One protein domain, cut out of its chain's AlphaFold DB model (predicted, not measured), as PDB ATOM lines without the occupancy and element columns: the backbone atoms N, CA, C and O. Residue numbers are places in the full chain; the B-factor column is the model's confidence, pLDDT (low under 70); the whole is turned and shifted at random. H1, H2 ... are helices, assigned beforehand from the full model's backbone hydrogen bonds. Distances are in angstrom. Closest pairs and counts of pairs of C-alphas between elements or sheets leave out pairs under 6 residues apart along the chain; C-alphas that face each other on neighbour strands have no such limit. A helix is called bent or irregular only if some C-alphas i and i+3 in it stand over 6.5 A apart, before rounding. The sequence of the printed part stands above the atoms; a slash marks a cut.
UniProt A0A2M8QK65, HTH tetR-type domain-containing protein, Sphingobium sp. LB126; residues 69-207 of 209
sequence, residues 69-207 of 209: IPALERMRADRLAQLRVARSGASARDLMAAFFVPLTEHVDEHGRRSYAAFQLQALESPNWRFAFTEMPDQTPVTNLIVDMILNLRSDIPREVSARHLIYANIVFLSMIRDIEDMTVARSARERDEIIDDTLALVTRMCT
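AT A GLANCE: This is residues 69 to 207 of the 209 residues of the protein "HTH tetR-type domain-containing protein" of Sphingobium sp. LB126 (UniProt A0A2M8QK65). Two long antiparallel helices, H5 and H6, form a hairpin, and H2 packs on it from one side to make a three-helix bundle, with H1 folded back over H2 away from the hairpin. H4 slants across the end where H5 begins and H6 ends, H3 packs on H5, and residues 125 to 139 make a long loop round the outside from H3 to H4. The printed part has 139 residues with six named helices, in the order H1 to H6, and no named strand, so its class is all helix. It is compact, with a radius of gyration of the C-alphas of 14.8 A, and rounded, with spans of 39 by 39 by 28 A; residues 84 to 89 stick out.

HOW THE PARTS SIT: The longest helix by residues, H5, residues 158 to 180, touches H6, residues 188 to 206, as a helical hairpin at a shallow tilt of 13 degrees, opposite ways; their closest C-alphas, those of Ala 168 and Val 202, are 4.9 A apart. H2, residues 92 to 105, touches H6 at a steep tilt of 44 degrees, opposite ways, with the C-alphas of Arg 93 and Thr 203 closest at 5.9 A. H2 touches H5 with residues 100 to 104 alone, the closest C-alphas being those of Thr 104 and Ile 176, 6.5 A apart. H2, H5 and H6 are a bundle, three helices grouped together. H3, residues 114 to 124, touches H5 at a steep tilt of 43 degrees, with the C-alphas of Leu 120 and Leu 173 closest at 6.0 A; it is close to H2 but not clearly touching it. H4, residues 140 to 153, touches H2, with the C-alphas of Leu 95 and Ile 145 closest at 6.4 A. With residues 150 to 153 alone it touches H5 at a steep tilt of 65 degrees, the C-alphas of Leu 150 and Ser 161 being closest at 5.6 A. H4 touches H6 at residue 206 alone of H6, the C-alphas of Arg 153 and Cys 206 being closest at 7.2 A. H1, residues 69 to 85, forms a helical hairpin with H2 at a tilt of 36 degrees, only just steep, with the C-alphas of Arg 76 and Ala 98 closest at 5.5 A. H1 touches H4 with residues 73 to 77 alone, the C-alphas of Glu 73 and Val 141 being closest at 6.0 A. H1 is apart from H3, H5 and H6, and H3 is apart from H4 and H6. In H1, H3, H5 and H6 every O i to N i+4 pair is within hydrogen-bond range; in H2 it is 7 of 10 and in H4 9 of 10.

IN THESE COORDINATES: H5 is 33.0 A from first to last C-alpha, beginning at C-alpha 158 at (-4.548, -9.310, -0.494). H6 is 27.1 A long and ends at C-alpha 206 at (-3.426, 1.482, -3.265). H1 is 24.6 A long and begins at C-alpha 69 at (12.517, -7.327, -17.612). H4 is 21.1 A, H2 20.3 A and H3 15.4 A long. H2 is only just irregular, with C-alphas 99 and 102 6.8 A apart.

THE WHOLE: The C-alphas of His 110 and Asp 155, the two farthest apart, are 43.8 A from each other. The printed part has no cut. The link from H3 to H4 is long, with 15 residues, and the link from H4 to H5 is tight; the other three are short. The mean pLDDT of the printed part is 91.2, and residues 87 to 88 and 182 to 184 are under 70.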
ATOM      1  N   ILE A  69      12.389  -7.118 -19.062       95.31
ATOM      2  CA  ILE A  69      12.517  -7.327 -17.612       95.31
ATOM      3  C   ILE A  69      13.878  -6.867 -17.064       95.31
ATOM      4  O   ILE A  69      13.874  -6.084 -16.115       95.31
ATOM      5  N   PRO A  70      15.041  -7.234 -17.645       95.75
ATOM      6  CA  PRO A  70      16.333  -6.881 -17.061       95.75
ATOM      7  C   PRO A  70      16.566  -5.373 -16.927       95.75
ATOM      8  O   PRO A  70      17.204  -4.934 -15.973       95.75
ATOM      9  N   ALA A  71      16.084  -4.570 -17.881       96.00
ATOM     10  CA  ALA A  71      16.217  -3.116 -17.813       96.00
ATOM     11  C   ALA A  71      15.353  -2.533 -16.690       96.00
ATOM     12  O   ALA A  71      15.848  -1.767 -15.864       96.00
ATOM     13  N   LEU A  72      14.095  -2.967 -16.613       96.50
ATOM     14  CA  LEU A  72      13.153  -2.509 -15.595       96.50
ATOM     15  C   LEU A  72      13.567  -2.937 -14.190       96.50
ATOM     16  O   LEU A  72      13.508  -2.125 -13.272       96.50
ATOM     17  N   GLU A  73      14.032  -4.174 -14.020       96.69
ATOM     18  CA  GLU A  73      14.551  -4.672 -12.743       96.69
ATOM     19  C   GLU A  73      15.725  -3.823 -12.248       96.69
ATOM     20  O   GLU A  73      15.741  -3.445 -11.079       96.69
ATOM     21  N   ARG A  74      16.663  -3.441 -13.129       97.50
ATOM     22  CA  ARG A  74      17.767  -2.536 -12.760       97.50
ATOM     23  C   ARG A  74      17.257  -1.167 -12.314       97.50
ATOM     24  O   ARG A  74      17.589  -0.717 -11.225       97.50
ATOM     25  N   MET A  75      16.387  -0.542 -13.105       97.56
ATOM     26  CA  MET A  75      15.834   0.783 -12.795       97.56
ATOM     27  C   MET A  75      15.008   0.798 -11.503       97.56
ATOM     28  O   MET A  75      14.972   1.811 -10.799       97.56
ATOM     29  N   ARG A  76      14.339  -0.317 -11.189       97.44
ATOM     30  CA  ARG A  76      13.620  -0.544  -9.929       97.44
ATOM     31  C   ARG A  76      14.583  -0.753  -8.763       97.44
ATOM     32  O   ARG A  76      14.370  -0.184  -7.694       97.44
ATOM     33  N   ALA A  77      15.650  -1.525  -8.969       96.50
ATOM     34  CA  ALA A  77      16.667  -1.790  -7.956       96.50
ATOM     35  C   ALA A  77      17.377  -0.504  -7.529       96.50
ATOM     36  O   ALA A  77      17.504  -0.251  -6.331       96.50
ATOM     37  N   ASP A  78      17.767   0.329  -8.496       95.75
ATOM     38  CA  ASP A  78      18.442   1.605  -8.252       95.75
ATOM     39  C   ASP A  78      17.574   2.540  -7.401       95.75
ATOM     40  O   ASP A  78      18.036   3.102  -6.408       95.75
ATOM     41  N   ARG A  79      16.280   2.643  -7.728       94.06
ATOM     42  CA  ARG A  79      15.315   3.428  -6.944       94.06
ATOM     43  C   ARG A  79      15.144   2.880  -5.536       94.06
ATOM     44  O   ARG A  79      15.219   3.629  -4.568       94.06
ATOM     45  N   LEU A  80      14.967   1.568  -5.396       92.31
ATOM     46  CA  LEU A  80      14.808   0.953  -4.081       92.31
ATOM     47  C   LEU A  80      16.066   1.124  -3.212       92.31
ATOM     48  O   LEU A  80      15.959   1.307  -1.998       92.31
ATOM     49  N   ALA A  81      17.257   1.101  -3.814       91.50
ATOM     50  CA  ALA A  81      18.506   1.383  -3.117       91.50
ATOM     51  C   ALA A  81      18.561   2.832  -2.600       91.50
ATOM     52  O   ALA A  81      18.936   3.044  -1.447       91.50
ATOM     53  N   GLN A  82      18.118   3.811  -3.396       88.31
ATOM     54  CA  GLN A  82      18.045   5.219  -2.979       88.31
ATOM     55  C   GLN A  82      17.103   5.421  -1.781       88.31
ATOM     56  O   GLN A  82      17.440   6.151  -0.848       88.31
ATOM     57  N   LEU A  83      15.972   4.710  -1.746       87.12
ATOM     58  CA  LEU A  83      15.026   4.774  -0.626       87.12
ATOM     59  C   LEU A  83      15.596   4.203   0.676       87.12
ATOM     60  O   LEU A  83      15.290   4.709   1.749       87.12
ATOM     61  N   ARG A  84      16.456   3.180   0.608       76.75
ATOM     62  CA  ARG A  84      17.115   2.617   1.803       76.75
ATOM     63  C   ARG A  84      18.144   3.563   2.419       76.75
ATOM     64  O   ARG A  84      18.395   3.488   3.618       76.75
ATOM     65  N   VAL A  85      18.746   4.436   1.612       72.38
ATOM     66  CA  VAL A  85      19.687   5.460   2.092       72.38
ATOM     67  C   VAL A  85      18.942   6.589   2.818       72.38
ATOM     68  O   VAL A  85      19.462   7.150   3.786       72.38
ATOM     69  N   ALA A  86      17.707   6.891   2.410       70.62
ATOM     70  CA  ALA A  86      16.839   7.830   3.108       70.62
ATOM     71  C   ALA A  86      16.351   7.222   4.441       70.62
ATOM     72  O   ALA A  86      15.518   6.322   4.485       70.62
ATOM     73  N   ARG A  87      16.874   7.722   5.568       59.66
ATOM     74  CA  ARG A  87      16.623   7.208   6.935       59.66
ATOM     75  C   ARG A  87      15.151   7.162   7.384       59.66
ATOM     76  O   ARG A  87      14.870   6.608   8.440       59.66
ATOM     77  N   SER A  88      14.233   7.755   6.627       67.38
ATOM     78  CA  SER A  88      12.799   7.839   6.923       67.38
ATOM     79  C   SER A  88      11.990   6.601   6.517       67.38
ATOM     80  O   SER A  88      10.804   6.540   6.828       67.38
ATOM     81  N   GLY A  89      12.600   5.619   5.841       70.75
ATOM     82  CA  GLY A  89      11.864   4.517   5.214       70.75
ATOM     83  C   GLY A  89      11.144   4.959   3.932       70.75
ATOM     84  O   GLY A  89      11.082   6.149   3.621       70.75
ATOM     85  N   ALA A  90      10.630   3.992   3.167       84.62
ATOM     86  CA  ALA A  90       9.918   4.256   1.918       84.62
ATOM     87  C   ALA A  90       8.452   4.621   2.194       84.62
ATOM     88  O   ALA A  90       7.725   3.838   2.809       84.62
ATOM     89  N   SER A  91       8.006   5.783   1.719       92.06
ATOM     90  CA  SER A  91       6.585   6.136   1.722       92.06
ATOM     91  C   SER A  91       5.810   5.326   0.674       92.06
ATOM     92  O   SER A  91       6.387   4.752  -0.251       92.06
ATOM     93  N   ALA A  92       4.474   5.319   0.765       93.56
ATOM     94  CA  ALA A  92       3.635   4.719  -0.274       93.56
ATOM     95  C   ALA A  92       3.923   5.325  -1.657       93.56
ATOM     96  O   ALA A  92       4.071   4.596  -2.634       93.56
ATOM     97  N   ARG A  93       4.084   6.654  -1.730       94.81
ATOM     98  CA  ARG A  93       4.416   7.357  -2.975       94.81
ATOM     99  C   ARG A  93       5.757   6.892  -3.543       94.81
ATOM    100  O   ARG A  93       5.859   6.700  -4.750       94.81
ATOM    101  N   ASP A  94       6.749   6.660  -2.687       95.31
ATOM    102  CA  ASP A  94       8.068   6.180  -3.108       95.31
ATOM    103  C   ASP A  94       8.009   4.776  -3.714       95.31
ATOM    104  O   ASP A  94       8.644   4.513  -4.735       95.31
ATOM    105  N   LEU A  95       7.219   3.874  -3.123       95.62
ATOM    106  CA  LEU A  95       7.022   2.523  -3.656       95.62
ATOM    107  C   LEU A  95       6.302   2.550  -5.006       95.62
ATOM    108  O   LEU A  95       6.708   1.855  -5.938       95.62
ATOM    109  N   MET A  96       5.279   3.396  -5.133       97.00
ATOM    110  CA  MET A  96       4.571   3.585  -6.399       97.00
ATOM    111  C   MET A  96       5.495   4.187  -7.459       97.00
ATOM    112  O   MET A  96       5.505   3.716  -8.595       97.00
ATOM    113  N   ALA A  97       6.333   5.161  -7.089       96.94
ATOM    114  CA  ALA A  97       7.323   5.744  -7.988       96.94
ATOM    115  C   ALA A  97       8.351   4.696  -8.435       96.94
ATOM    116  O   ALA A  97       8.652   4.590  -9.625       96.94
ATOM    117  N   ALA A  98       8.845   3.882  -7.497       96.81
ATOM    118  CA  ALA A  98       9.761   2.785  -7.778       96.81
ATOM    119  C   ALA A  98       9.156   1.766  -8.748       96.81
ATOM    120  O   ALA A  98       9.855   1.292  -9.638       96.81
ATOM    121  N   PHE A  99       7.862   1.462  -8.627       96.94
ATOM    122  CA  PHE A  99       7.181   0.512  -9.501       96.94
ATOM    123  C   PHE A  99       6.884   1.073 -10.903       96.94
ATOM    124  O   PHE A  99       7.153   0.390 -11.902       96.94
ATOM    125  N   PHE A 100       6.345   2.296 -10.974       97.75
ATOM    126  CA  PHE A 100       5.733   2.863 -12.178       97.75
ATOM    127  C   PHE A 100       6.646   3.765 -13.010       97.75
ATOM    128  O   PHE A 100       6.626   3.658 -14.234       97.75
ATOM    129  N   VAL A 101       7.471   4.620 -12.396       96.12
ATOM    130  CA  VAL A 101       8.324   5.570 -13.141       96.12
ATOM    131  C   VAL A 101       9.267   4.868 -14.129       96.12
ATOM    132  O   VAL A 101       9.394   5.351 -15.250       96.12
ATOM    133  N   PRO A 102       9.854   3.689 -13.834       97.38
ATOM    134  CA  PRO A 102      10.647   2.974 -14.833       97.38
ATOM    135  C   PRO A 102       9.916   2.687 -16.153       97.38
ATOM    136  O   PRO A 102      10.552   2.601 -17.199       97.38
ATOM    137  N   LEU A 103       8.583   2.579 -16.142       96.06
ATOM    138  CA  LEU A 103       7.783   2.383 -17.355       96.06
ATOM    139  C   LEU A 103       7.704   3.649 -18.224       96.06
ATOM    140  O   LEU A 103       7.527   3.531 -19.434       96.06
ATOM    141  N   THR A 104       7.846   4.844 -17.639       94.81
ATOM    142  CA  THR A 104       7.879   6.118 -18.383       94.81
ATOM    143  C   THR A 104       9.255   6.393 -18.995       94.81
ATOM    144  O   THR A 104       9.372   7.169 -19.943       94.81
ATOM    145  N   GLU A 105      10.297   5.766 -18.466       94.44
ATOM    146  CA  GLU A 105      11.683   5.924 -18.908       94.44
ATOM    147  C   GLU A 105      12.103   4.843 -19.911       94.44
ATOM    148  O   GLU A 105      12.985   5.066 -20.739       94.44
ATOM    149  N   HIS A 106      11.470   3.670 -19.850       95.50
ATOM    150  CA  HIS A 106      11.802   2.538 -20.704       95.50
ATOM    151  C   HIS A 106      11.268   2.723 -22.131       95.50
ATOM    152  O   HIS A 106      10.065   2.636 -22.388       95.50
ATOM    153  N   VAL A 107      12.188   2.940 -23.069       93.12
ATOM    154  CA  VAL A 107      11.905   3.160 -24.493       93.12
ATOM    155  C   VAL A 107      12.567   2.099 -25.370       93.12
ATOM    156  O   VAL A 107      13.600   1.528 -25.022       93.12
ATOM    157  N   ASP A 108      11.968   1.832 -26.529       89.44
ATOM    158  CA  ASP A 108      12.575   1.014 -27.576       89.44
ATOM    159  C   ASP A 108      13.689   1.770 -28.326       89.44
ATOM    160  O   ASP A 108      13.963   2.945 -28.079       89.44
ATOM    161  N   GLU A 109      14.336   1.102 -29.285       85.25
ATOM    162  CA  GLU A 109      15.416   1.690 -30.099       85.25
ATOM    163  C   GLU A 109      14.985   2.917 -30.931       85.25
ATOM    164  O   GLU A 109      15.830   3.628 -31.470       85.25
ATOM    165  N   HIS A 110      13.679   3.177 -31.035       84.75
ATOM    166  CA  HIS A 110      13.099   4.326 -31.723       84.75
ATOM    167  C   HIS A 110      12.642   5.425 -30.751       84.75
ATOM    168  O   HIS A 110      12.017   6.390 -31.187       84.75
ATOM    169  N   GLY A 111      12.923   5.286 -29.453       88.06
ATOM    170  CA  GLY A 111      12.509   6.240 -28.427       88.06
ATOM    171  C   GLY A 111      11.024   6.164 -28.062       88.06
ATOM    172  O   GLY A 111      10.521   7.091 -27.433       88.06
ATOM    173  N   ARG A 112      10.314   5.094 -28.450       89.19
ATOM    174  CA  ARG A 112       8.884   4.902 -28.147       89.19
ATOM    175  C   ARG A 112       8.708   3.961 -26.962       89.19
ATOM    176  O   ARG A 112       9.419   2.960 -26.866       89.19
ATOM    177  N   ARG A 113       7.704   4.173 -26.114       94.06
ATOM    178  CA  ARG A 113       7.372   3.288 -24.980       94.06
ATOM    179  C   ARG A 113       6.498   2.117 -25.420       94.06
ATOM    180  O   ARG A 113       5.509   1.760 -24.782       94.06
ATOM    181  N   SER A 114       6.900   1.451 -26.503       93.88
ATOM    182  CA  SER A 114       6.147   0.333 -27.083       93.88
ATOM    183  C   SER A 114       5.967  -0.837 -26.110       93.88
ATOM    184  O   SER A 114       4.975  -1.550 -26.194       93.88
ATOM    185  N   TYR A 115       6.862  -1.016 -25.134       96.94
ATOM    186  CA  TYR A 115       6.673  -2.014 -24.077       96.94
ATOM    187  C   TYR A 115       5.559  -1.640 -23.079       96.94
ATOM    188  O   TYR A 115       4.818  -2.519 -22.643       96.94
ATOM    189  N   ALA A 116       5.404  -0.356 -22.734       96.69
ATOM    190  CA  ALA A 116       4.307   0.105 -21.880       96.69
ATOM    191  C   ALA A 116       2.954  -0.095 -22.584       96.69
ATOM    192  O   ALA A 116       2.036  -0.685 -22.016       96.69
ATOM    193  N   ALA A 117       2.865   0.289 -23.860       96.25
ATOM    194  CA  ALA A 117       1.676   0.050 -24.676       96.25
ATOM    195  C   ALA A 117       1.378  -1.454 -24.856       96.25
ATOM    196  O   ALA A 117       0.227  -1.871 -24.745       96.25
ATOM    197  N   PHE A 118       2.400  -2.294 -25.052       97.50
ATOM    198  CA  PHE A 118       2.244  -3.752 -25.070       97.50
ATOM    199  C   PHE A 118       1.690  -4.302 -23.745       97.50
ATOM    200  O   PHE A 118       0.763  -5.110 -23.767       97.50
ATOM    201  N   GLN A 119       2.212  -3.855 -22.596       96.56
ATOM    202  CA  GLN A 119       1.692  -4.268 -21.289       96.56
ATOM    203  C   GLN A 119       0.228  -3.873 -21.100       96.56
ATOM    204  O   GLN A 119      -0.544  -4.663 -20.563       96.56
ATOM    205  N   LEU A 120      -0.166  -2.683 -21.558       96.88
ATOM    206  CA  LEU A 120      -1.556  -2.243 -21.488       96.88
ATOM    207  C   LEU A 120      -2.470  -3.191 -22.274       96.88
ATOM    208  O   LEU A 120      -3.435  -3.712 -21.722       96.88
ATOM    209  N   GLN A 121      -2.092  -3.505 -23.516       96.62
ATOM    210  CA  GLN A 121      -2.812  -4.462 -24.363       96.62
ATOM    211  C   GLN A 121      -2.884  -5.860 -23.728       96.62
ATOM    212  O   GLN A 121      -3.908  -6.539 -23.821       96.62
ATOM    213  N   ALA A 122      -1.812  -6.299 -23.061       95.81
ATOM    214  CA  ALA A 122      -1.796  -7.570 -22.346       95.81
ATOM    215  C   ALA A 122      -2.762  -7.567 -21.150       95.81
ATOM    216  O   ALA A 122      -3.541  -8.504 -20.997       95.81
ATOM    217  N   LEU A 123      -2.753  -6.511 -20.330       94.12
ATOM    218  CA  LEU A 123      -3.608  -6.377 -19.144       94.12
ATOM    219  C   LEU A 123      -5.097  -6.233 -19.479       94.12
ATOM    220  O   LEU A 123      -5.947  -6.625 -18.674       94.12
ATOM    221  N   GLU A 124      -5.414  -5.672 -20.644       91.69
ATOM    222  CA  GLU A 124      -6.782  -5.526 -21.145       91.69
ATOM    223  C   GLU A 124      -7.315  -6.812 -21.801       91.69
ATOM    224  O   GLU A 124      -8.531  -7.005 -21.861       91.69
ATOM    225  N   SER A 125      -6.439  -7.727 -22.235       93.44
ATOM    226  CA  SER A 125      -6.852  -9.006 -22.821       93.44
ATOM    227  C   SER A 125      -7.090 -10.087 -21.755       93.44
ATOM    228  O   SER A 125      -6.190 -10.382 -20.963       93.44
ATOM    229  N   PRO A 126      -8.246 -10.783 -21.773       90.56
ATOM    230  CA  PRO A 126      -8.492 -11.935 -20.903       90.56
ATOM    231  C   PRO A 126      -7.457 -13.059 -21.049       90.56
ATOM    232  O   PRO A 126      -7.199 -13.769 -20.083       90.56
ATOM    233  N   ASN A 127      -6.852 -13.205 -22.233       91.94
ATOM    234  CA  ASN A 127      -5.905 -14.281 -22.536       91.94
ATOM    235  C   ASN A 127      -4.485 -13.985 -22.039       91.94
ATOM    236  O   ASN A 127      -3.710 -14.912 -21.824       91.94
ATOM    237  N   TRP A 128      -4.128 -12.705 -21.889       94.06
ATOM    238  CA  TRP A 128      -2.740 -12.278 -21.662       94.06
ATOM    239  C   TRP A 128      -2.521 -11.557 -20.336       94.06
ATOM    240  O   TRP A 128      -1.370 -11.358 -19.943       94.06
ATOM    241  N   ARG A 129      -3.595 -11.214 -19.614       89.50
ATOM    242  CA  ARG A 129      -3.539 -10.433 -18.370       89.50
ATOM    243  C   ARG A 129      -2.600 -11.013 -17.314       89.50
ATOM    244  O   ARG A 129      -2.013 -10.252 -16.550       89.50
ATOM    245  N   PHE A 130      -2.450 -12.335 -17.284       88.00
ATOM    246  CA  PHE A 130      -1.621 -13.044 -16.307       88.00
ATOM    247  C   PHE A 130      -0.274 -13.524 -16.861       88.00
ATOM    248  O   PHE A 130       0.539 -14.040 -16.098       88.00
ATOM    249  N   ALA A 131       0.027 -13.287 -18.142       88.25
ATOM    250  CA  ALA A 131       1.250 -13.787 -18.772       88.25
ATOM    251  C   ALA A 131       2.532 -13.282 -18.081       88.25
ATOM    252  O   ALA A 131       3.511 -14.013 -17.986       88.25
ATOM    253  N   PHE A 132       2.521 -12.053 -17.548       83.38
ATOM    254  CA  PHE A 132       3.639 -11.524 -16.759       83.38
ATOM    255  C   PHE A 132       3.789 -12.233 -15.403       83.38
ATOM    256  O   PHE A 132       4.895 -12.552 -14.980       83.38
ATOM    257  N   THR A 133       2.674 -12.504 -14.715       82.06
ATOM    258  CA  THR A 133       2.683 -13.140 -13.385       82.06
ATOM    259  C   THR A 133       3.097 -14.612 -13.419       82.06
ATOM    260  O   THR A 133       3.472 -15.164 -12.390       82.06
ATOM    261  N   GLU A 134       3.086 -15.236 -14.598       82.25
ATOM    262  CA  GLU A 134       3.585 -16.597 -14.832       82.25
ATOM    263  C   GLU A 134       5.123 -16.676 -14.926       82.25
ATOM    264  O   GLU A 134       5.670 -17.752 -15.160       82.25
ATOM    265  N   MET A 135       5.836 -15.557 -14.730       81.06
ATOM    266  CA  MET A 135       7.302 -15.464 -14.824       81.06
ATOM    267  C   MET A 135       7.973 -14.980 -13.518       81.06
ATOM    268  O   MET A 135       8.861 -14.125 -13.569       81.06
ATOM    269  N   PRO A 136       7.585 -15.492 -12.330       74.62
ATOM    270  CA  PRO A 136       7.967 -14.894 -11.047       74.62
ATOM    271  C   PRO A 136       9.479 -14.904 -10.781       74.62
ATOM    272  O   PRO A 136       9.992 -13.969 -10.167       74.62
ATOM    273  N   ASP A 137      10.204 -15.911 -11.273       85.50
ATOM    274  CA  ASP A 137      11.642 -16.074 -11.018       85.50
ATOM    275  C   ASP A 137      12.510 -15.032 -11.739       85.50
ATOM    276  O   ASP A 137      13.677 -14.843 -11.395       85.50
ATOM    277  N   GLN A 138      11.956 -14.334 -12.734       86.31
ATOM    278  CA  GLN A 138      12.694 -13.346 -13.523       86.31
ATOM    279  C   GLN A 138      12.600 -11.924 -12.947       86.31
ATOM    280  O   GLN A 138      13.328 -11.042 -13.398       86.31
ATOM    281  N   THR A 139      11.727 -11.683 -11.961       92.25
ATOM    282  CA  THR A 139      11.380 -10.327 -11.499       92.25
ATOM    283  C   THR A 139      11.496 -10.131  -9.978       92.25
ATOM    284  O   THR A 139      10.549  -9.646  -9.348       92.25
ATOM    285  N   PRO A 140      12.621 -10.504  -9.335       94.38
ATOM    286  CA  PRO A 140      12.751 -10.476  -7.877       94.38
ATOM    287  C   PRO A 140      12.536  -9.085  -7.255       94.38
ATOM    288  O   PRO A 140      11.913  -8.978  -6.198       94.38
ATOM    289  N   VAL A 141      13.008  -8.011  -7.893       95.38
ATOM    290  CA  VAL A 141      12.865  -6.642  -7.372       95.38
ATOM    291  C   VAL A 141      11.436  -6.150  -7.538       95.38
ATOM    292  O   VAL A 141      10.869  -5.570  -6.612       95.38
ATOM    293  N   THR A 142      10.825  -6.412  -8.692       95.56
ATOM    294  CA  THR A 142       9.407  -6.118  -8.914       95.56
ATOM    295  C   THR A 142       8.539  -6.840  -7.890       95.56
ATOM    296  O   THR A 142       7.689  -6.200  -7.281       95.56
ATOM    297  N   ASN A 143       8.782  -8.130  -7.637       94.38
ATOM    298  CA  ASN A 143       8.020  -8.912  -6.662       94.38
ATOM    299  C   ASN A 143       8.148  -8.328  -5.250       94.38
ATOM    300  O   ASN A 143       7.150  -8.233  -4.539       94.38
ATOM    301  N   LEU A 144       9.348  -7.882  -4.867       94.31
ATOM    302  CA  LEU A 144       9.578  -7.212  -3.588       94.31
ATOM    303  C   LEU A 144       8.785  -5.901  -3.477       94.31
ATOM    304  O   LEU A 144       8.114  -5.678  -2.474       94.31
ATOM    305  N   ILE A 145       8.836  -5.044  -4.501       95.62
ATOM    306  CA  ILE A 145       8.089  -3.776  -4.507       95.62
ATOM    307  C   ILE A 145       6.581  -4.042  -4.469       95.62
ATOM    308  O   ILE A 145       5.872  -3.409  -3.691       95.62
ATOM    309  N   VAL A 146       6.092  -4.995  -5.269       94.94
ATOM    310  CA  VAL A 146       4.682  -5.406  -5.270       94.94
ATOM    311  C   VAL A 146       4.274  -5.883  -3.885       94.94
ATOM    312  O   VAL A 146       3.261  -5.421  -3.379       94.94
ATOM    313  N   ASP A 147       5.057  -6.741  -3.232       94.12
ATOM    314  CA  ASP A 147       4.730  -7.211  -1.887       94.12
ATOM    315  C   ASP A 147       4.641  -6.060  -0.876       94.12
ATOM    316  O   ASP A 147       3.663  -5.964  -0.133       94.12
ATOM    317  N   MET A 148       5.595  -5.124  -0.911       94.38
ATOM    318  CA  MET A 148       5.558  -3.923  -0.074       94.38
ATOM    319  C   MET A 148       4.311  -3.069  -0.340       94.38
ATOM    320  O   MET A 148       3.685  -2.613   0.615       94.38
ATOM    321  N   ILE A 149       3.923  -2.883  -1.607       95.19
ATOM    322  CA  ILE A 149       2.704  -2.149  -1.986       95.19
ATOM    323  C   ILE A 149       1.460  -2.868  -1.466       95.19
ATOM    324  O   ILE A 149       0.594  -2.239  -0.863       95.19
ATOM    325  N   LEU A 150       1.364  -4.185  -1.660       93.69
ATOM    326  CA  LEU A 150       0.203  -4.956  -1.218       93.69
ATOM    327  C   LEU A 150       0.037  -4.913   0.307       93.69
ATOM    328  O   LEU A 150      -1.097  -4.905   0.788       93.69
ATOM    329  N   ASN A 151       1.143  -4.804   1.046       92.19
ATOM    330  CA  ASN A 151       1.164  -4.675   2.503       92.19
ATOM    331  C   ASN A 151       0.809  -3.264   3.019       92.19
ATOM    332  O   ASN A 151       0.572  -3.113   4.217       92.19
ATOM    333  N   LEU A 152       0.696  -2.240   2.155       91.19
ATOM    334  CA  LEU A 152       0.184  -0.912   2.550       91.19
ATOM    335  C   LEU A 152      -1.278  -0.965   3.027       91.19
ATOM    336  O   LEU A 152      -1.727  -0.079   3.752       91.19
ATOM    337  N   ARG A 153      -2.018  -2.001   2.613       88.06
ATOM    338  CA  ARG A 153      -3.446  -2.211   2.873       88.06
ATOM    339  C   ARG A 153      -3.700  -3.505   3.638       88.06
ATOM    340  O   ARG A 153      -4.337  -4.424   3.132       88.06
ATOM    341  N   SER A 154      -3.205  -3.578   4.870       87.75
ATOM    342  CA  SER A 154      -3.481  -4.723   5.758       87.75
ATOM    343  C   SER A 154      -4.948  -4.811   6.217       87.75
ATOM    344  O   SER A 154      -5.357  -5.826   6.774       87.75
ATOM    345  N   ASP A 155      -5.748  -3.773   5.958       93.31
ATOM    346  CA  ASP A 155      -7.174  -3.671   6.280       93.31
ATOM    347  C   ASP A 155      -8.100  -4.412   5.295       93.31
ATOM    348  O   ASP A 155      -9.267  -4.640   5.613       93.31
ATOM    349  N   ILE A 156      -7.608  -4.795   4.110       94.75
ATOM    350  CA  ILE A 156      -8.382  -5.517   3.085       94.75
ATOM    351  C   ILE A 156      -7.670  -6.801   2.637       94.75
ATOM    352  O   ILE A 156      -6.450  -6.903   2.756       94.75
ATOM    353  N   PRO A 157      -8.400  -7.791   2.077       96.25
ATOM    354  CA  PRO A 157      -7.777  -9.007   1.565       96.25
ATOM    355  C   PRO A 157      -6.753  -8.712   0.464       96.25
ATOM    356  O   PRO A 157      -6.945  -7.816  -0.370       96.25
ATOM    357  N   ARG A 158      -5.679  -9.506   0.424       93.31
ATOM    358  CA  ARG A 158      -4.548  -9.310  -0.494       93.31
ATOM    359  C   ARG A 158      -4.978  -9.337  -1.961       93.31
ATOM    360  O   ARG A 158      -4.442  -8.581  -2.766       93.31
ATOM    361  N   GLU A 159      -5.982 -10.134  -2.308       93.00
ATOM    362  CA  GLU A 159      -6.552 -10.226  -3.655       93.00
ATOM    363  C   GLU A 159      -7.256  -8.925  -4.067       93.00
ATOM    364  O   GLU A 159      -7.252  -8.542  -5.239       93.00
ATOM    365  N   VAL A 160      -7.860  -8.214  -3.111       95.19
ATOM    366  CA  VAL A 160      -8.464  -6.898  -3.357       95.19
ATOM    367  C   VAL A 160      -7.370  -5.858  -3.587       95.19
ATOM    368  O   VAL A 160      -7.435  -5.132  -4.576       95.19
ATOM    369  N   SER A 161      -6.329  -5.857  -2.749       95.31
ATOM    370  CA  SER A 161      -5.148  -4.996  -2.916       95.31
ATOM    371  C   SER A 161      -4.452  -5.240  -4.268       95.31
ATOM    372  O   SER A 161      -4.152  -4.301  -5.007       95.31
ATOM    373  N   ALA A 162      -4.316  -6.506  -4.680       93.44
ATOM    374  CA  ALA A 162      -3.753  -6.881  -5.976       93.44
ATOM    375  C   ALA A 162      -4.597  -6.371  -7.149       93.44
ATOM    376  O   ALA A 162      -4.048  -5.863  -8.127       93.44
ATOM    377  N   ARG A 163      -5.932  -6.432  -7.050       93.44
ATOM    378  CA  ARG A 163      -6.815  -5.831  -8.064       93.44
ATOM    379  C   ARG A 163      -6.653  -4.316  -8.141       93.44
ATOM    380  O   ARG A 163      -6.601  -3.790  -9.249       93.44
ATOM    381  N   HIS A 164      -6.535  -3.619  -7.008       95.56
ATOM    382  CA  HIS A 164      -6.266  -2.177  -7.013       95.56
ATOM    383  C   HIS A 164      -4.949  -1.854  -7.721       95.56
ATOM    384  O   HIS A 164      -4.933  -0.963  -8.566       95.56
ATOM    385  N   LEU A 165      -3.886  -2.626  -7.465       95.88
ATOM    386  CA  LEU A 165      -2.604  -2.452  -8.149       95.88
ATOM    387  C   LEU A 165      -2.700  -2.730  -9.659       95.88
ATOM    388  O   LEU A 165      -2.117  -1.997 -10.456       95.88
ATOM    389  N   ILE A 166      -3.471  -3.738 -10.080       94.94
ATOM    390  CA  ILE A 166      -3.729  -4.003 -11.506       94.94
ATOM    391  C   ILE A 166      -4.440  -2.811 -12.161       94.94
ATOM    392  O   ILE A 166      -4.038  -2.386 -13.244       94.94
ATOM    393  N   TYR A 167      -5.472  -2.249 -11.527       96.19
ATOM    394  CA  TYR A 167      -6.174  -1.080 -12.068       96.19
ATOM    395  C   TYR A 167      -5.304   0.176 -12.064       96.19
ATOM    396  O   TYR A 167      -5.305   0.912 -13.046       96.19
ATOM    397  N   ALA A 168      -4.513   0.384 -11.011       97.50
ATOM    398  CA  ALA A 168      -3.498   1.427 -10.961       97.50
ATOM    399  C   ALA A 168      -2.510   1.304 -12.131       97.50
ATOM    400  O   ALA A 168      -2.208   2.298 -12.784       97.50
ATOM    401  N   ASN A 169      -2.067   0.084 -12.455       97.25
ATOM    402  CA  ASN A 169      -1.173  -0.155 -13.585       97.25
ATOM    403  C   ASN A 169      -1.830   0.178 -14.929       97.25
ATOM    404  O   ASN A 169      -1.228   0.859 -15.750       97.25
ATOM    405  N   ILE A 170      -3.088  -0.215 -15.133       97.06
ATOM    406  CA  ILE A 170      -3.840   0.135 -16.349       97.06
ATOM    407  C   ILE A 170      -3.978   1.656 -16.495       97.06
ATOM    408  O   ILE A 170      -3.727   2.185 -17.578       97.06
ATOM    409  N   VAL A 171      -4.331   2.364 -15.418       97.69
ATOM    410  CA  VAL A 171      -4.435   3.833 -15.413       97.69
ATOM    411  C   VAL A 171      -3.089   4.468 -15.763       97.69
ATOM    412  O   VAL A 171      -3.023   5.322 -16.645       97.69
ATOM    413  N   PHE A 172      -2.005   4.015 -15.130       98.00
ATOM    414  CA  PHE A 172      -0.675   4.575 -15.352       98.00
ATOM    415  C   PHE A 172      -0.169   4.329 -16.782       98.00
ATOM    416  O   PHE A 172       0.338   5.239 -17.432       98.00
ATOM    417  N   LEU A 173      -0.352   3.116 -17.310       97.25
ATOM    418  CA  LEU A 173       0.006   2.781 -18.689       97.25
ATOM    419  C   LEU A 173      -0.859   3.526 -19.718       97.25
ATOM    420  O   LEU A 173      -0.352   3.898 -20.776       97.25
ATOM    421  N   SER A 174      -2.138   3.773 -19.415       95.88
ATOM    422  CA  SER A 174      -3.012   4.583 -20.278       95.88
ATOM    423  C   SER A 174      -2.521   6.024 -20.356       95.88
ATOM    424  O   SER A 174      -2.398   6.557 -21.453       95.88
ATOM    425  N   MET A 175      -2.128   6.611 -19.221       95.62
ATOM    426  CA  MET A 175      -1.510   7.937 -19.193       95.62
ATOM    427  C   MET A 175      -0.233   7.995 -20.040       95.62
ATOM    428  O   MET A 175      -0.051   8.942 -20.804       95.62
ATOM    429  N   ILE A 176       0.633   6.975 -19.955       94.88
ATOM    430  CA  ILE A 176       1.844   6.916 -20.787       94.88
ATOM    431  C   ILE A 176       1.476   6.988 -22.273       94.88
ATOM    432  O   ILE A 176       2.083   7.761 -23.011       94.88
ATOM    433  N   ARG A 177       0.478   6.206 -22.700       91.75
ATOM    434  CA  ARG A 177      -0.009   6.205 -24.084       91.75
ATOM    435  C   ARG A 177      -0.544   7.580 -24.493       91.75
ATOM    436  O   ARG A 177      -0.147   8.093 -25.532       91.75
ATOM    437  N   ASP A 178      -1.365   8.205 -23.655       90.38
ATOM    438  CA  ASP A 178      -1.962   9.514 -23.944       90.38
ATOM    439  C   ASP A 178      -0.900  10.630 -24.068       90.38
ATOM    440  O   ASP A 178      -0.987  11.516 -24.925       90.38
ATOM    441  N   ILE A 179       0.160  10.566 -23.253       88.31
ATOM    442  CA  ILE A 179       1.319  11.456 -23.379       88.31
ATOM    443  C   ILE A 179       2.066  11.231 -24.705       88.31
ATOM    444  O   ILE A 179       2.510  12.205 -25.320       88.31
ATOM    445  N   GLU A 180       2.246   9.979 -25.139       83.19
ATOM    446  CA  GLU A 180       2.955   9.659 -26.390       83.19
ATOM    447  C   GLU A 180       2.184  10.073 -27.638       83.19
ATOM    448  O   GLU A 180       2.783  10.622 -28.564       83.19
ATOM    449  N   ASP A 181       0.865   9.893 -27.633       80.62
ATOM    450  CA  ASP A 181      -0.011  10.299 -28.732       80.62
ATOM    451  C   ASP A 181      -0.237  11.827 -28.769       80.62
ATOM    452  O   ASP A 181      -0.988  12.334 -29.604       80.62
ATOM    453  N   MET A 182       0.431  12.579 -27.875       68.69
ATOM    454  CA  MET A 182       0.323  14.033 -27.695       68.69
ATOM    455  C   MET A 182      -1.119  14.520 -27.490       68.69
ATOM    456  O   MET A 182      -1.417  15.698 -27.704       68.69
ATOM    457  N   THR A 183      -2.027  13.641 -27.059       61.19
ATOM    458  CA  THR A 183      -3.433  14.004 -26.848       61.19
ATOM    459  C   THR A 183      -3.582  14.969 -25.673       61.19
ATOM    460  O   THR A 183      -4.520  15.766 -25.659       61.19
ATOM    461  N   VAL A 184      -2.630  14.954 -24.729       61.75
ATOM    462  CA  VAL A 184      -2.735  15.697 -23.460       61.75
ATOM    463  C   VAL A 184      -1.528  16.582 -23.129       61.75
ATOM    464  O   VAL A 184      -1.716  17.614 -22.495       61.75
ATOM    465  N   ALA A 185      -0.307  16.243 -23.564       70.69
ATOM    466  CA  ALA A 185       0.908  16.974 -23.176       70.69
ATOM    467  C   ALA A 185       1.616  17.637 -24.367       70.69
ATOM    468  O   ALA A 185       1.956  16.975 -25.349       70.69
ATOM    469  N   ARG A 186       1.889  18.943 -24.269       74.94
ATOM    470  CA  ARG A 186       2.512  19.758 -25.331       74.94
ATOM    471  C   ARG A 186       3.950  20.163 -24.999       74.94
ATOM    472  O   ARG A 186       4.686  20.594 -25.884       74.94
ATOM    473  N   SER A 187       4.367  20.001 -23.745       84.50
ATOM    474  CA  SER A 187       5.703  20.332 -23.241       84.50
ATOM    475  C   SER A 187       6.241  19.272 -22.273       84.50
ATOM    476  O   SER A 187       5.493  18.455 -21.742       84.50
ATOM    477  N   ALA A 188       7.555  19.284 -22.014       85.12
ATOM    478  CA  ALA A 188       8.163  18.389 -21.025       85.12
ATOM    479  C   ALA A 188       7.602  18.618 -19.612       85.12
ATOM    480  O   ALA A 188       7.296  17.656 -18.924       85.12
ATOM    481  N   ARG A 189       7.383  19.883 -19.240       88.00
ATOM    482  CA  ARG A 189       6.802  20.260 -17.952       88.00
ATOM    483  C   ARG A 189       5.399  19.682 -17.753       88.00
ATOM    484  O   ARG A 189       5.140  19.092 -16.717       88.00
ATOM    485  N   GLU A 190       4.520  19.819 -18.746       88.81
ATOM    486  CA  GLU A 190       3.163  19.254 -18.664       88.81
ATOM    487  C   GLU A 190       3.193  17.724 -18.560       88.81
ATOM    488  O   GLU A 190       2.369  17.142 -17.864       88.81
ATOM    489  N   ARG A 191       4.153  17.053 -19.217       89.25
ATOM    490  CA  ARG A 191       4.328  15.601 -19.047       89.25
ATOM    491  C   ARG A 191       4.681  15.245 -17.611       89.25
ATOM    492  O   ARG A 191       4.092  14.315 -17.075       89.25
ATOM    493  N   ASP A 192       5.619  15.969 -17.011       91.62
ATOM    494  CA  ASP A 192       6.039  15.722 -15.632       91.62
ATOM    495  C   ASP A 192       4.885  15.975 -14.649       91.62
ATOM    496  O   ASP A 192       4.660  15.160 -13.760       91.62
ATOM    497  N   GLU A 193       4.100  17.037 -14.862       93.12
ATOM    498  CA  GLU A 193       2.890  17.338 -14.080       93.12
ATOM    499  C   GLU A 193       1.842  16.213 -14.206       93.12
ATOM    500  O   GLU A 193       1.351  15.716 -13.194       93.12
ATOM    501  N   ILE A 194       1.563  15.718 -15.420       94.12
ATOM    502  CA  ILE A 194       0.622  14.602 -15.638       94.12
ATOM    503  C   ILE A 194       1.123  13.304 -14.991       94.12
ATOM    504  O   ILE A 194       0.330  12.556 -14.411       94.12
ATOM    505  N   ILE A 195       2.424  13.010 -15.093       94.88
ATOM    506  CA  ILE A 195       3.025  11.833 -14.455       94.88
ATOM    507  C   ILE A 195       2.880  11.937 -12.935       94.88
ATOM    508  O   ILE A 195       2.492  10.954 -12.303       94.88
ATOM    509  N   ASP A 196       3.157  13.105 -12.356       96.25
ATOM    510  CA  ASP A 196       3.073  13.344 -10.915       96.25
ATOM    511  C   ASP A 196       1.632  13.232 -10.391       96.25
ATOM    512  O   ASP A 196       1.377  12.525  -9.408       96.25
ATOM    513  N   ASP A 197       0.675  13.834 -11.099       96.62
ATOM    514  CA  ASP A 197      -0.754  13.756 -10.789       96.62
ATOM    515  C   ASP A 197      -1.267  12.316 -10.878       96.62
ATOM    516  O   ASP A 197      -1.962  11.823  -9.980       96.62
ATOM    517  N   THR A 198      -0.882  11.599 -11.935       97.69
ATOM    518  CA  THR A 198      -1.266  10.196 -12.119       97.69
ATOM    519  C   THR A 198      -0.635   9.320 -11.046       97.69
ATOM    520  O   THR A 198      -1.308   8.441 -10.511       97.69
ATOM    521  N   LEU A 199       0.621   9.578 -10.668       97.94
ATOM    522  CA  LEU A 199       1.294   8.884  -9.574       97.94
ATOM    523  C   LEU A 199       0.560   9.100  -8.242       97.94
ATOM    524  O   LEU A 199       0.363   8.150  -7.477       97.94
ATOM    525  N   ALA A 200       0.112  10.327  -7.968       97.69
ATOM    526  CA  ALA A 200      -0.682  10.639  -6.786       97.69
ATOM    527  C   ALA A 200      -2.035   9.906  -6.799       97.69
ATOM    528  O   ALA A 200      -2.439   9.344  -5.777       97.69
ATOM    529  N   LEU A 201      -2.708   9.857  -7.954       97.75
ATOM    530  CA  LEU A 201      -3.962   9.125  -8.142       97.75
ATOM    531  C   LEU A 201      -3.789   7.627  -7.860       97.75
ATOM    532  O   LEU A 201      -4.504   7.077  -7.020       97.75
ATOM    533  N   VAL A 202      -2.826   6.970  -8.511       97.62
ATOM    534  CA  VAL A 202      -2.613   5.526  -8.331       97.62
ATOM    535  C   VAL A 202      -2.140   5.185  -6.922       97.62
ATOM    536  O   VAL A 202      -2.506   4.131  -6.401       97.62
ATOM    537  N   THR A 203      -1.402   6.088  -6.266       97.50
ATOM    538  CA  THR A 203      -1.040   5.944  -4.849       97.50
ATOM    539  C   THR A 203      -2.296   5.858  -3.987       97.50
ATOM    540  O   THR A 203      -2.437   4.896  -3.240       97.50
ATOM    541  N   ARG A 204      -3.255   6.778  -4.160       96.44
ATOM    542  CA  ARG A 204      -4.528   6.758  -3.414       96.44
ATOM    543  C   ARG A 204      -5.345   5.491  -3.661       96.44
ATOM    544  O   ARG A 204      -5.986   5.001  -2.741       96.44
ATOM    545  N   MET A 205      -5.304   4.932  -4.873       95.00
ATOM    546  CA  MET A 205      -5.976   3.658  -5.175       95.00
ATOM    547  C   MET A 205      -5.416   2.487  -4.349       95.00
ATOM    548  O   MET A 205      -6.141   1.532  -4.069       95.00
ATOM    549  N   CYS A 206      -4.139   2.554  -3.961       94.31
ATOM    550  CA  CYS A 206      -3.426   1.482  -3.265       94.31
ATOM    551  C   CYS A 206      -3.165   1.776  -1.778       94.31
ATOM    552  O   CYS A 206      -2.553   0.953  -1.106       94.31
ATOM    553  N   THR A 207      -3.623   2.910  -1.243       92.44
ATOM    554  CA  THR A 207      -3.486   3.277   0.178       92.44
ATOM    555  C   THR A 207      -4.848   3.367   0.865       92.44
ATOM    556  O   THR A 207      -5.881   3.357   0.187       92.44
TER     557      THR A 207